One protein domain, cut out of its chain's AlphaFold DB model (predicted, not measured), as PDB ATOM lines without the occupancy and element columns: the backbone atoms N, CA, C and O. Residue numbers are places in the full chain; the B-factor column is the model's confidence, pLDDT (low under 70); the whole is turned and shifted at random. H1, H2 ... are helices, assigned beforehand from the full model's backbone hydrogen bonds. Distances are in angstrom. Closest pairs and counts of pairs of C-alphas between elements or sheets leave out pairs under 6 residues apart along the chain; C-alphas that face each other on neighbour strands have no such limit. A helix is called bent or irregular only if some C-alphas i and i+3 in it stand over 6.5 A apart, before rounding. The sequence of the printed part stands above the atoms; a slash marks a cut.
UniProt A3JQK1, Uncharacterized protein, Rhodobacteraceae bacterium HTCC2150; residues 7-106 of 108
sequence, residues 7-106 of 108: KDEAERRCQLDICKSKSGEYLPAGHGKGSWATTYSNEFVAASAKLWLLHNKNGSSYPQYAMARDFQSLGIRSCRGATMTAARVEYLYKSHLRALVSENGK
ATOM      1  N   LYS A   7     196.595 211.603 371.660       94.56
ATOM      2  CA  LYS A   7     196.266 212.983 372.033       94.56
ATOM      3  C   LYS A   7     196.565 213.950 370.890       94.56
ATOM      4  O   LYS A   7     195.722 214.779 370.570       94.56
ATOM      5  N   ASP A   8     197.740 213.832 370.279       93.56
ATOM      6  CA  ASP A   8     198.139 214.685 369.158       93.56
ATOM      7  C   ASP A   8     197.267 214.416 367.925       93.56
ATOM      8  O   ASP A   8     196.881 215.346 367.227       93.56
ATOM      9  N   GLU A   9     196.866 213.171 367.681       94.00
ATOM     10  CA  GLU A   9     195.945 212.847 366.589       94.00
ATOM     11  C   GLU A   9     194.549 213.458 366.802       94.00
ATOM     12  O   GLU A   9     193.964 214.027 365.874       94.00
ATOM     13  N   ALA A  10     194.029 213.410 368.034       95.12
ATOM     14  CA  ALA A  10     192.770 214.060 368.391       95.12
ATOM     15  C   ALA A  10     192.851 215.589 368.245       95.12
ATOM     16  O   ALA A  10     191.935 216.201 367.690       95.12
ATOM     17  N   GLU A  11     193.960 216.193 368.681       96.06
ATOM     18  CA  GLU A  11     194.214 217.627 368.521       96.06
ATOM     19  C   GLU A  11     194.293 218.009 367.039       96.06
ATOM     20  O   GLU A  11     193.632 218.956 366.614       96.06
ATOM     21  N   ARG A  12     195.016 217.233 366.219       96.00
ATOM     22  CA  ARG A  12     195.079 217.441 364.764       96.00
ATOM     23  C   ARG A  12     193.687 217.454 364.155       96.00
ATOM     24  O   ARG A  12     193.373 218.365 363.394       96.00
ATOM     25  N   ARG A  13     192.842 216.478 364.498       96.25
ATOM     26  CA  ARG A  13     191.471 216.411 363.977       96.25
ATOM     27  C   ARG A  13     190.644 217.632 364.385       96.25
ATOM     28  O   ARG A  13     190.028 218.244 363.523       96.25
ATOM     29  N   CYS A  14     190.713 218.036 365.654       96.81
ATOM     30  CA  CYS A  14     190.036 219.235 366.154       96.81
ATOM     31  C   CYS A  14     190.439 220.496 365.369       96.81
ATOM     32  O   CYS A  14     189.584 221.256 364.914       96.81
ATOM     33  N   GLN A  15     191.740 220.697 365.138       97.50
ATOM     34  CA  GLN A  15     192.211 221.856 364.378       97.50
ATOM     35  C   GLN A  15     191.822 221.785 362.894       97.50
ATOM     36  O   GLN A  15     191.490 222.813 362.302       97.50
ATOM     37  N   LEU A  16     191.804 220.594 362.288       97.00
ATOM     38  CA  LEU A  16     191.332 220.411 360.912       97.00
ATOM     39  C   LEU A  16     189.840 220.741 360.762       97.00
ATOM     40  O   LEU A  16     189.466 221.369 359.770       97.00
ATOM     41  N   ASP A  17     189.005 220.401 361.744       96.94
ATOM     42  CA  ASP A  17     187.577 220.749 361.743       96.94
ATOM     43  C   ASP A  17     187.360 222.269 361.840       96.94
ATOM     44  O   ASP A  17     186.528 222.839 361.121       96.94
ATOM     45  N   ILE A  18     188.166 222.963 362.653       95.75
ATOM     46  CA  ILE A  18     188.162 224.434 362.712       95.75
ATOM     47  C   ILE A  18     188.586 225.011 361.359       95.75
ATOM     48  O   ILE A  18     187.860 225.827 360.792       95.75
ATOM     49  N   CYS A  19     189.707 224.553 360.798       95.75
ATOM     50  CA  CYS A  19     190.167 225.003 359.485       95.75
ATOM     51  C   CYS A  19     189.101 224.782 358.409       95.75
ATOM     52  O   CYS A  19     188.880 225.663 357.587       95.75
ATOM     53  N   LYS A  20     188.398 223.648 358.422       94.50
ATOM     54  CA  LYS A  20     187.329 223.358 357.464       94.50
ATOM     55  C   LYS A  20     186.147 224.309 357.611       94.50
ATOM     56  O   LYS A  20     185.754 224.929 356.623       94.50
ATOM     57  N   SER A  21     185.623 224.466 358.824       92.62
ATOM     58  CA  SER A  21     184.467 225.335 359.105       92.62
ATOM     59  C   SER A  21     184.745 226.825 358.884       92.62
ATOM     60  O   SER A  21     183.820 227.594 358.639       92.62
ATOM     61  N   LYS A  22     186.016 227.231 358.955       89.56
ATOM     62  CA  LYS A  22     186.474 228.618 358.802       89.56
ATOM     63  C   LYS A  22     187.243 228.867 357.501       89.56
ATOM     64  O   LYS A  22     187.871 229.917 357.364       89.56
ATOM     65  N   SER A  23     187.227 227.904 356.576       84.44
ATOM     66  CA  SER A  23     187.851 228.035 355.257       84.44
ATOM     67  C   SER A  23     187.003 228.880 354.310       84.44
ATOM     68  O   SER A  23     185.792 229.003 354.480       84.44
ATOM     69  N   GLY A  24     187.647 229.439 353.286       70.75
ATOM     70  CA  GLY A  24     186.997 230.314 352.316       70.75
ATOM     71  C   GLY A  24     187.235 231.797 352.583       70.75
ATOM     72  O   GLY A  24     188.123 232.184 353.343       70.75
ATOM     73  N   GLU A  25     186.485 232.624 351.865       68.25
ATOM     74  CA  GLU A  25     186.673 234.068 351.829       68.25
ATOM     75  C   GLU A  25     186.241 234.719 353.146       68.25
ATOM     76  O   GLU A  25     185.078 234.644 353.541       68.25
ATOM     77  N   TYR A  26     187.183 235.378 353.823       73.00
ATOM     78  CA  TYR A  26     186.884 236.258 354.945       73.00
ATOM     79  C   TYR A  26     187.037 237.715 354.504       73.00
ATOM     80  O   TYR A  26     188.128 238.150 354.118       73.00
ATOM     81  N   LEU A  27     185.927 238.456 354.577       62.97
ATOM     82  CA  LEU A  27     185.855 239.896 354.336       62.97
ATOM     83  C   LEU A  27     185.824 240.620 355.691       62.97
ATOM     84  O   LEU A  27     184.825 240.523 356.407       62.97
ATOM     85  N   PRO A  28     186.889 241.340 356.084       64.50
ATOM     86  CA  PRO A  28     186.873 242.106 357.323       64.50
ATOM     87  C   PRO A  28     185.871 243.266 357.224       64.50
ATOM     88  O   PRO A  28     185.796 243.943 356.198       64.50
ATOM     89  N   ALA A  29     185.142 243.541 358.310       60.84
ATOM     90  CA  ALA A  29     184.018 244.488 358.345       60.84
ATOM     91  C   ALA A  29     184.351 245.945 357.938       60.84
ATOM     92  O   ALA A  29     183.443 246.730 357.686       60.84
ATOM     93  N   GLY A  30     185.636 246.315 357.863       62.16
ATOM     94  CA  GLY A  30     186.102 247.658 357.497       62.16
ATOM     95  C   GLY A  30     186.481 247.856 356.024       62.16
ATOM     96  O   GLY A  30     186.962 248.929 355.667       62.16
ATOM     97  N   HIS A  31     186.314 246.852 355.160       55.28
ATOM     98  CA  HIS A  31     186.676 246.969 353.745       55.28
ATOM     99  C   HIS A  31     185.526 247.579 352.923       55.28
ATOM    100  O   HIS A  31     184.462 246.983 352.772       55.28
ATOM    101  N   GLY A  32     185.738 248.786 352.384       52.22
ATOM    102  CA  GLY A  32     184.772 249.475 351.519       52.22
ATOM    103  C   GLY A  32     184.474 248.730 350.207       52.22
ATOM    104  O   GLY A  32     185.262 247.890 349.761       52.22
ATOM    105  N   LYS A  33     183.338 249.061 349.566       43.28
ATOM    106  CA  LYS A  33     182.945 248.532 348.244       43.28
ATOM    107  C   LYS A  33     184.094 248.734 347.246       43.28
ATOM    108  O   LYS A  33     184.378 249.863 346.865       43.28
ATOM    109  N   GLY A  34     184.747 247.643 346.840       51.62
ATOM    110  CA  GLY A  34     185.874 247.667 345.900       51.62
ATOM    111  C   GLY A  34     187.216 247.197 346.467       51.62
ATOM    112  O   GLY A  34     188.202 247.214 345.737       51.62
ATOM    113  N   SER A  35     187.286 246.745 347.723       50.28
ATOM    114  CA  SER A  35     188.491 246.088 348.240       50.28
ATOM    115  C   SER A  35     188.446 244.574 348.010       50.28
ATOM    116  O   SER A  35     187.648 243.866 348.609       50.28
ATOM    117  N   TRP A  36     189.330 244.077 347.143       51.62
ATOM    118  CA  TRP A  36     189.450 242.659 346.759       51.62
ATOM    119  C   TRP A  36     190.405 241.885 347.689       51.62
ATOM    120  O   TRP A  36     190.930 240.825 347.338       51.62
ATOM    121  N   ALA A  37     190.714 242.448 348.859       60.69
ATOM    122  CA  ALA A  37     191.663 241.881 349.807       60.69
ATOM    123  C   ALA A  37     190.984 240.808 350.670       60.69
ATOM    124  O   ALA A  37     190.740 240.994 351.857       60.69
ATOM    125  N   THR A  38     190.679 239.666 350.061       70.94
ATOM    126  CA  THR A  38     190.255 238.461 350.779       70.94
ATOM    127  C   THR A  38     191.408 237.965 351.651       70.94
ATOM    128  O   THR A  38     192.513 237.741 351.139       70.94
ATOM    129  N   THR A  39     191.174 237.749 352.940       85.00
ATOM    130  CA  THR A  39     192.176 237.181 353.855       85.00
ATOM    131  C   THR A  39     191.625 235.941 354.554       85.00
ATOM    132  O   THR A  39     190.496 235.527 354.296       85.00
ATOM    133  N   TYR A  40     192.440 235.291 355.379       87.50
ATOM    134  CA  TYR A  40     191.995 234.210 356.255       87.50
ATOM    135  C   TYR A  40     191.359 234.787 357.522       87.50
ATOM    136  O   TYR A  40     191.804 235.817 358.027       87.50
ATOM    137  N   SER A  41     190.347 234.103 358.058       89.44
ATOM    138  CA  SER A  41     189.820 234.422 359.388       89.44
ATOM    139  C   SER A  41     190.880 234.176 360.468       89.44
ATOM    140  O   SER A  41     191.757 233.318 360.320       89.44
ATOM    141  N   ASN A  42     190.786 234.904 361.583       90.19
ATOM    142  CA  ASN A  42     191.717 234.745 362.701       90.19
ATOM    143  C   ASN A  42     191.662 233.323 363.278       90.19
ATOM    144  O   ASN A  42     192.699 232.761 363.630       90.19
ATOM    145  N   GLU A  43     190.478 232.707 363.321       92.62
ATOM    146  CA  GLU A  43     190.310 231.327 363.780       92.62
ATOM    147  C   GLU A  43     191.002 230.323 362.851       92.62
ATOM    148  O   GLU A  43     191.661 229.401 363.333       92.62
ATOM    149  N   PHE A  44     190.921 230.524 361.529       94.25
ATOM    150  CA  PHE A  44     191.636 229.687 360.562       94.25
ATOM    151  C   PHE A  44     193.155 229.809 360.730       94.25
ATOM    152  O   PHE A  44     193.867 228.802 360.715       94.25
ATOM    153  N   VAL A  45     193.655 231.035 360.914       94.25
ATOM    154  CA  VAL A  45     195.080 231.314 361.142       94.25
ATOM    155  C   VAL A  45     195.561 230.651 362.435       94.25
ATOM    156  O   VAL A  45     196.570 229.945 362.419       94.25
ATOM    157  N   ALA A  46     194.824 230.802 363.536       94.25
ATOM    158  CA  ALA A  46     195.180 230.206 364.821       94.25
ATOM    159  C   ALA A  46     195.198 228.667 364.769       94.25
ATOM    160  O   ALA A  46     196.161 228.046 365.225       94.25
ATOM    161  N   ALA A  47     194.176 228.046 364.172       96.12
ATOM    162  CA  ALA A  47     194.113 226.591 364.020       96.12
ATOM    163  C   ALA A  47     195.226 226.057 363.105       96.12
ATOM    164  O   ALA A  47     195.895 225.071 363.426       96.12
ATOM    165  N   SER A  48     195.506 226.757 362.003       96.69
ATOM    166  CA  SER A  48     196.599 226.408 361.091       96.69
ATOM    167  C   SER A  48     197.975 226.518 361.754       96.69
ATOM    168  O   SER A  48     198.842 225.683 361.499       96.69
ATOM    169  N   ALA A  49     198.187 227.503 362.632       96.81
ATOM    170  CA  ALA A  49     199.437 227.640 363.383       96.81
ATOM    171  C   ALA A  49     199.639 226.466 364.354       96.81
ATOM    172  O   ALA A  49     200.737 225.913 364.435       96.81
ATOM    173  N   LYS A  50     198.571 226.031 365.037       96.06
ATOM    174  CA  LYS A  50     198.602 224.840 365.897       96.06
ATOM    175  C   LYS A  50     198.912 223.572 365.104       96.06
ATOM    176  O   LYS A  50     199.758 222.795 365.536       96.06
ATOM    177  N   LEU A  51     198.300 223.389 363.931       96.56
ATOM    178  CA  LEU A  51     198.614 222.264 363.040       96.56
ATOM    179  C   LEU A  51     200.087 222.257 362.634       96.56
ATOM    180  O   LEU A  51     200.732 221.215 362.700       96.56
ATOM    181  N   TRP A  52     200.638 223.416 362.271       96.12
ATOM    182  CA  TRP A  52     202.047 223.538 361.904       96.12
ATOM    183  C   TRP A  52     202.977 223.077 363.033       96.12
ATOM    184  O   TRP A  52     203.878 222.264 362.815       96.12
ATOM    185  N   LEU A  53     202.736 223.561 364.256       94.56
ATOM    186  CA  LEU A  53     203.487 223.162 365.450       94.56
ATOM    187  C   LEU A  53     203.359 221.665 365.730       94.56
ATOM    188  O   LEU A  53     204.342 221.012 366.068       94.56
ATOM    189  N   LEU A  54     202.161 221.114 365.558       94.56
ATOM    190  CA  LEU A  54     201.881 219.710 365.808       94.56
ATOM    191  C   LEU A  54     202.593 218.795 364.804       94.56
ATOM    192  O   LEU A  54     203.173 217.790 365.204       94.56
ATOM    193  N   HIS A  55     202.631 219.166 363.524       92.94
ATOM    194  CA  HIS A  55     203.429 218.455 362.523       92.94
ATOM    195  C   HIS A  55     204.926 218.517 362.841       92.94
ATOM    196  O   HIS A  55     205.593 217.484 362.807       92.94
ATOM    197  N   ASN A  56     205.448 219.691 363.213       91.44
ATOM    198  CA  ASN A  56     206.844 219.828 363.641       91.44
ATOM    199  C   ASN A  56     207.163 218.933 364.847       91.44
ATOM    200  O   ASN A  56     208.160 218.214 364.836       91.44
ATOM    201  N   LYS A  57     206.300 218.947 365.869       91.19
ATOM    202  CA  LYS A  57     206.438 218.126 367.080       91.19
ATOM    203  C   LYS A  57     206.484 216.629 366.755       91.19
ATOM    204  O   LYS A  57     207.247 215.905 367.379       91.19
ATOM    205  N   ASN A  58     205.700 216.178 365.775       89.81
ATOM    206  CA  ASN A  58     205.647 214.777 365.343       89.81
ATOM    207  C   ASN A  58     206.688 214.435 364.253       89.81
ATOM    208  O   ASN A  58     206.557 213.429 363.558       89.81
ATOM    209  N   GLY A  59     207.737 215.254 364.102       87.12
ATOM    210  CA  GLY A  59     208.913 214.929 363.289       87.12
ATOM    211  C   GLY A  59     208.841 215.334 361.816       87.12
ATOM    212  O   GLY A  59     209.770 215.042 361.063       87.12
ATOM    213  N   SER A  60     207.794 216.038 361.378       89.81
ATOM    214  CA  SER A  60     207.732 216.552 360.007       89.81
ATOM    215  C   SER A  60     208.605 217.802 359.866       89.81
ATOM    216  O   SER A  60     208.187 218.896 360.236       89.81
ATOM    217  N   SER A  61     209.769 217.674 359.224       88.94
ATOM    218  CA  SER A  61     210.635 218.819 358.875       88.94
ATOM    219  C   SER A  61     210.011 219.778 357.855       88.94
ATOM    220  O   SER A  61     210.457 220.916 357.720       88.94
ATOM    221  N   TYR A  62     208.976 219.330 357.135       92.12
ATOM    222  CA  TYR A  62     208.291 220.114 356.109       92.12
ATOM    223  C   TYR A  62     206.759 220.054 356.274       92.12
ATOM    224  O   TYR A  62     206.070 219.441 355.444       92.12
ATOM    225  N   PRO A  63     206.197 220.696 357.324       94.75
ATOM    226  CA  PRO A  63     204.763 220.651 357.632       94.75
ATOM    227  C   PRO A  63     203.855 221.015 356.462       94.75
ATOM    228  O   PRO A  63     202.757 220.474 356.342       94.75
ATOM    229  N   GLN A  64     204.316 221.880 355.554       96.44
ATOM    230  CA  GLN A  64     203.541 222.322 354.401       96.44
ATOM    231  C   GLN A  64     203.074 221.173 353.497       96.44
ATOM    232  O   GLN A  64     201.999 221.277 352.910       96.44
ATOM    233  N   TYR A  65     203.825 220.071 353.390       96.12
ATOM    234  CA  TYR A  65     203.413 218.924 352.572       96.12
ATOM    235  C   TYR A  65     202.373 218.053 353.276       96.12
ATOM    236  O   TYR A  65     201.441 217.566 352.634       96.12
ATOM    237  N   ALA A  66     202.514 217.843 354.585       94.31
ATOM    238  CA  ALA A  66     201.545 217.083 355.369       94.31
ATOM    239  C   ALA A  66     200.214 217.843 355.465       94.31
ATOM    240  O   ALA A  66     199.177 217.326 355.056       94.31
ATOM    241  N   MET A  67     200.270 219.122 355.838       96.81
ATOM    242  CA  MET A  67     199.094 219.986 355.909       96.81
ATOM    243  C   MET A  67     198.404 220.155 354.550       96.81
ATOM    244  O   MET A  67     197.181 220.152 354.489       96.81
ATOM    245  N   ALA A  68     199.148 220.270 353.442       97.44
ATOM    246  CA  ALA A  68     198.533 220.356 352.115       97.44
ATOM    247  C   ALA A  68     197.737 219.092 351.761       97.44
ATOM    248  O   ALA A  68     196.645 219.206 351.207       97.44
ATOM    249  N   ARG A  69     198.249 217.900 352.098       95.94
ATOM    250  CA  ARG A  69     197.524 216.632 351.904       95.94
ATOM    251  C   ARG A  69     196.248 216.589 352.746       95.94
ATOM    252  O   ARG A  69     195.184 216.260 352.222       95.94
ATOM    253  N   ASP A  70     196.332 217.006 354.005       95.94
ATOM    254  CA  ASP A  70     195.179 217.065 354.907       95.94
ATOM    255  C   ASP A  70     194.117 218.038 354.397       95.94
ATOM    256  O   ASP A  70     192.949 217.683 354.247       95.94
ATOM    257  N   PHE A  71     194.529 219.253 354.040       97.00
ATOM    258  CA  PHE A  71     193.626 220.274 353.528       97.00
ATOM    259  C   PHE A  71     192.951 219.840 352.228       97.00
ATOM    260  O   PHE A  71     191.747 220.031 352.070       97.00
ATOM    261  N   GLN A  72     193.690 219.214 351.313       96.69
ATOM    262  CA  GLN A  72     193.135 218.717 350.054       96.69
ATOM    263  C   GLN A  72     192.147 217.571 350.271       96.69
ATOM    264  O   GLN A  72     191.059 217.609 349.699       96.69
ATOM    265  N   SER A  73     192.483 216.594 351.117       96.69
ATOM    266  CA  SER A  73     191.596 215.455 351.400       96.69
ATOM    267  C   SER A  73     190.291 215.870 352.089       96.69
ATOM    268  O   SER A  73     189.261 215.233 351.886       96.69
ATOM    269  N   LEU A  74     190.306 216.973 352.844       95.81
ATOM    270  CA  LEU A  74     189.134 217.519 353.535       95.81
ATOM    271  C   LEU A  74     188.401 218.628 352.765       95.81
ATOM    272  O   LEU A  74     187.397 219.146 353.263       95.81
ATOM    273  N   GLY A  75     188.875 218.997 351.571       94.88
ATOM    274  CA  GLY A  75     188.275 220.050 350.746       94.88
ATOM    275  C   GLY A  75     188.474 221.474 351.282       94.88
ATOM    276  O   GLY A  75     187.731 222.378 350.909       94.88
ATOM    277  N   ILE A  76     189.466 221.693 352.145       94.88
ATOM    278  CA  ILE A  76     189.793 222.996 352.733       94.88
ATOM    279  C   ILE A  76     190.385 223.905 351.648       94.88
ATOM    280  O   ILE A  76     191.384 223.577 350.997       94.88
ATOM    281  N   ARG A  77     189.754 225.064 351.444       93.69
ATOM    282  CA  ARG A  77     190.130 226.045 350.417       93.69
ATOM    283  C   ARG A  77     190.898 227.226 351.005       93.69
ATOM    284  O   ARG A  77     190.753 227.558 352.180       93.69
ATOM    285  N   SER A  78     191.693 227.885 350.164       91.19
ATOM    286  CA  SER A  78     192.327 229.157 350.507       91.19
ATOM    287  C   SER A  78     191.288 230.270 350.680       91.19
ATOM    288  O   SER A  78     190.139 230.133 350.261       91.19
ATOM    289  N   CYS A  79     191.720 231.420 351.198       85.75
ATOM    290  CA  CYS A  79     190.891 232.626 351.297       85.75
ATOM    291  C   CYS A  79     190.334 233.133 349.952       85.75
ATOM    292  O   CYS A  79     189.411 233.933 349.937       85.75
ATOM    293  N   ARG A  80     190.876 232.653 348.823       85.12
ATOM    294  CA  ARG A  80     190.404 232.936 347.454       85.12
ATOM    295  C   ARG A  80     189.723 231.733 346.795       85.12
ATOM    296  O   ARG A  80     189.672 231.643 345.574       85.12
ATOM    297  N   GLY A  81     189.310 230.740 347.583       87.25
ATOM    298  CA  GLY A  81     188.636 229.532 347.096       87.25
ATOM    299  C   GLY A  81     189.536 228.512 346.383       87.25
ATOM    300  O   GLY A  81     189.052 227.475 345.934       87.25
ATOM    301  N   ALA A  82     190.848 228.751 346.284       90.69
ATOM    302  CA  ALA A  82     191.764 227.857 345.577       90.69
ATOM    303  C   ALA A  82     192.152 226.632 346.422       90.69
ATOM    304  O   ALA A  82     192.126 226.657 347.652       90.69
ATOM    305  N   THR A  83     192.571 225.551 345.762       94.62
ATOM    306  CA  THR A  83     193.141 224.366 346.425       94.62
ATOM    307  C   THR A  83     194.391 224.721 347.233       94.62
ATOM    308  O   THR A  83     195.284 225.402 346.727       94.62
ATOM    309  N   MET A  84     194.495 224.204 348.460       95.31
ATOM    310  CA  MET A  84     195.657 224.389 349.335       95.31
ATOM    311  C   MET A  84     196.835 223.492 348.923       95.31
ATOM    312  O   MET A  84     197.040 222.404 349.454       95.31
ATOM    313  N   THR A  85     197.622 223.938 347.942       97.12
ATOM    314  CA  THR A  85     198.896 223.298 347.563       97.12
ATOM    315  C   THR A  85     199.985 223.552 348.611       97.12
ATOM    316  O   THR A  85     199.890 224.517 349.367       97.12
ATOM    317  N   ALA A  86     201.061 222.755 348.620       97.06
ATOM    318  CA  ALA A  86     202.191 222.964 349.537       97.06
ATOM    319  C   ALA A  86     202.749 224.400 349.465       97.06
ATOM    320  O   ALA A  86     202.943 225.030 350.496       97.06
ATOM    321  N   ALA A  87     202.879 224.967 348.259       96.06
ATOM    322  CA  ALA A  87     203.297 226.360 348.068       96.06
ATOM    323  C   ALA A  87     202.336 227.380 348.715       96.06
ATOM    324  O   ALA A  87     202.766 228.404 349.240       96.06
ATOM    325  N   ARG A  88     201.025 227.113 348.711       95.06
ATOM    326  CA  ARG A  88     200.033 227.982 349.367       95.06
ATOM    327  C   ARG A  88     200.030 227.821 350.879       95.06
ATOM    328  O   ARG A  88     199.837 228.810 351.576       95.06
ATOM    329  N   VAL A  89     200.263 226.611 351.383       96.50
ATOM    330  CA  VAL A  89     200.455 226.381 352.821       96.50
ATOM    331  C   VAL A  89     201.747 227.051 353.301       96.50
ATOM    332  O   VAL A  89     201.768 227.663 354.363       96.50
ATOM    333  N   GLU A  90     202.807 227.022 352.497       95.69
ATOM    334  CA  GLU A  90     204.041 227.753 352.784       95.69
ATOM    335  C   GLU A  90     203.825 229.273 352.762       95.69
ATOM    336  O   GLU A  90     204.314 229.975 353.647       95.69
ATOM    337  N   TYR A  91     203.056 229.794 351.801       94.19
ATOM    338  CA  TYR A  91     202.635 231.196 351.805       94.19
ATOM    339  C   TYR A  91     201.836 231.539 353.069       94.19
ATOM    340  O   TYR A  91     202.169 232.502 353.753       94.19
ATOM    341  N   LEU A  92     200.843 230.717 353.432       94.31
ATOM    342  CA  LEU A  92     200.073 230.868 354.670       94.31
ATOM    343  C   LEU A  92     201.008 230.952 355.885       94.31
ATOM    344  O   LEU A  92     200.858 231.851 356.711       94.31
ATOM    345  N   TYR A  93     202.012 230.075 355.963       95.19
ATOM    346  CA  TYR A  93     203.014 230.114 357.022       95.19
ATOM    347  C   TYR A  93     203.799 231.426 357.034       95.19
ATOM    348  O   TYR A  93     203.818 232.117 358.054       95.19
ATOM    349  N   LYS A  94     204.411 231.799 355.907       94.25
ATOM    350  CA  LYS A  94     205.257 232.997 355.803       94.25
ATOM    351  C   LYS A  94     204.487 234.285 356.090       94.25
ATOM    352  O   LYS A  94     205.053 235.187 356.701       94.25
ATOM    353  N   SER A  95     203.231 234.359 355.659       92.31
ATOM    354  CA  SER A  95     202.409 235.569 355.737       92.31
ATOM    355  C   SER A  95     201.591 235.687 357.021       92.31
ATOM    356  O   SER A  95     201.316 236.808 357.436       92.31
ATOM    357  N   HIS A  96     201.200 234.572 357.650       91.69
ATOM    358  CA  HIS A  96     200.245 234.598 358.767       91.69
ATOM    359  C   HIS A  96     200.667 233.767 359.983       91.69
ATOM    360  O   HIS A  96     200.423 234.188 361.110       91.69
ATOM    361  N   LEU A  97     201.292 232.597 359.794       93.50
ATOM    362  CA  LEU A  97     201.562 231.688 360.921       93.50
ATOM    363  C   LEU A  97     202.909 231.946 361.599       93.50
ATOM    364  O   LEU A  97     203.049 231.658 362.783       93.50
ATOM    365  N   ARG A  98     203.909 232.463 360.875       92.94
ATOM    366  CA  ARG A  98     205.302 232.542 361.343       92.94
ATOM    367  C   ARG A  98     205.438 233.234 362.699       92.94
ATOM    368  O   ARG A  98     206.132 232.706 363.560       92.94
ATOM    369  N   ALA A  99     204.775 234.375 362.890       89.62
ATOM    370  CA  ALA A  99     204.810 235.104 364.158       89.62
ATOM    371  C   ALA A  99     204.256 234.248 365.312       89.62
ATOM    372  O   ALA A  99     204.948 234.034 366.303       89.62
ATOM    373  N   LEU A 100     203.077 233.649 365.113       89.75
ATOM    374  CA  LEU A 100     202.418 232.786 366.098       89.75
ATOM    375  C   LEU A 100     203.257 231.546 366.434       89.75
ATOM    376  O   LEU A 100     203.394 231.173 367.597       89.75
ATOM    377  N   VAL A 101     203.846 230.902 365.427       89.75
ATOM    378  CA  VAL A 101     204.701 229.720 365.608       89.75
ATOM    379  C   VAL A 101     205.977 230.085 366.373       89.75
ATOM    380  O   VAL A 101     206.400 229.333 367.246       89.75
ATOM    381  N   SER A 102     206.581 231.242 366.089       84.25
ATOM    382  CA  SER A 102     207.785 231.709 366.785       84.25
ATOM    383  C   SER A 102     207.533 232.127 368.235       84.25
ATOM    384  O   SER A 102     208.413 231.925 369.065       84.25
ATOM    385  N   GLU A 103     206.370 232.683 368.565       75.62
ATOM    386  CA  GLU A 103     205.998 233.007 369.953       75.62
ATOM    387  C   GLU A 103     205.778 231.743 370.793       75.62
ATOM    388  O   GLU A 103     206.300 231.633 371.902       75.62
ATOM    389  N   ASN A 104     205.096 230.744 370.228       65.44
ATOM    390  CA  ASN A 104     204.861 229.457 370.890       65.44
ATOM    391  C   ASN A 104     206.116 228.564 370.957       65.44
ATOM    392  O   ASN A 104     206.159 227.629 371.748       65.44
ATOM    393  N   GLY A 105     207.141 228.831 370.141       57.53
ATOM    394  CA  GLY A 105     208.428 228.129 370.192       57.53
ATOM    395  C   GLY A 105     209.419 228.686 371.222       57.53
ATOM    396  O   GLY A 105     210.449 228.067 371.462       57.53
ATOM    397  N   LYS A 106     209.136 229.854 371.817       50.25
ATOM    398  CA  LYS A 106     210.007 230.532 372.798       50.25
ATOM    399  C   LYS A 106     209.630 230.260 374.258       50.25
ATOM    400  O   LYS A 106     210.255 230.817 375.149       50.25
TER     401      LYS A 106
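AT A GLANCE: This is residues 7 to 106 of the 108 residues of an uncharacterized protein of Rhodobacteraceae bacterium HTCC2150 (UniProt A3JQK1). Helix H2 lies in the middle of a small crossed stack of helices: H1 folds against it as a helical hairpin, and the kinked H4 crosses it on the side away from H1. H3 packs on the last part of H2 and the first part of H4, and from the long link between H1 and H2 a loop, residues 29 to 34, sticks out and makes much of the length. The printed part has 100 residues with four named helices, in the order H1, H2, H3, H4, and no named strand; the class is all helix. The whole is compact, with a radius of gyration of the C-alphas of 13.4 A, and spans 45 by 31 by 23 A.

HOW THE PARTS SIT: Start at H4, residues 86 to 104, the longest helix by residues with 19, which has a kink of 66 degrees near residue 97. It is irregular: C-alphas 96 and 99 are 7.1 A apart, and its line is a rough one. With residues 93 to 101 alone it touches H2, residues 42 to 57, about perpendicular at 86 degrees; look for the closest C-alphas at Ala 49 and Leu 97, 5.2 A apart. H2 is the hub, touching the three other helices. It touches H1, residues 7 to 21, opposite ways at a shallow tilt of 29 degrees, and the two form a helical hairpin; their closest C-alphas, those of Cys 19 and Phe 44, are 5.0 A apart. With residues 51 to 56 alone H2 touches H3, residues 63 to 73, at a steep tilt of 59 degrees, opposite ways; the closest C-alphas, of His 55 and Pro 63, are 5.5 A apart. H4 touches H3 with residues 86 to 90 alone, at a steep tilt of 58 degrees, opposite ways, closest at the C-alphas of Gln 64 and Ala 86, 5.1 A apart. The helix packing is mostly crossed, with one of four touching pairs at a shallow tilt. H1 and H3 are close but not clearly touching, with C-alphas of Leu 16 and Phe 71 closest at 7.7 A; H1 and H4 are apart. In H1, H2 and H3 every O i to N i+4 pair is within hydrogen-bond range; in H4 12 of 15 are.

IN THESE COORDINATES: Find C-alpha 86 at (202.191, 222.964, 349.537); from there H4 runs 22.5 A to C-alpha 104 at (204.861, 229.457, 370.890). H2 measures 22.6 A from C-alpha 42 to C-alpha 57. H1 begins at C-alpha 7, (196.266, 212.983, 372.033), and runs 21.4 A to C-alpha 21. H3 is 15.5 A long, from Pro 63 to Ser 73.

THE WHOLE: The two C-alphas farthest apart, of Lys 33 and Gly 59, are 45.1 A apart. The printed part has no cut. The links H1 to H2, residues 22 to 41, and H3 to H4, residues 74 to 85, are long; H2 to H3 is tight. Residues 29 to 34 stand free. Mean pLDDT of the printed part is 87.2; it is under 70 at residue 25, residues 27 to 37 and residues 104 to 106.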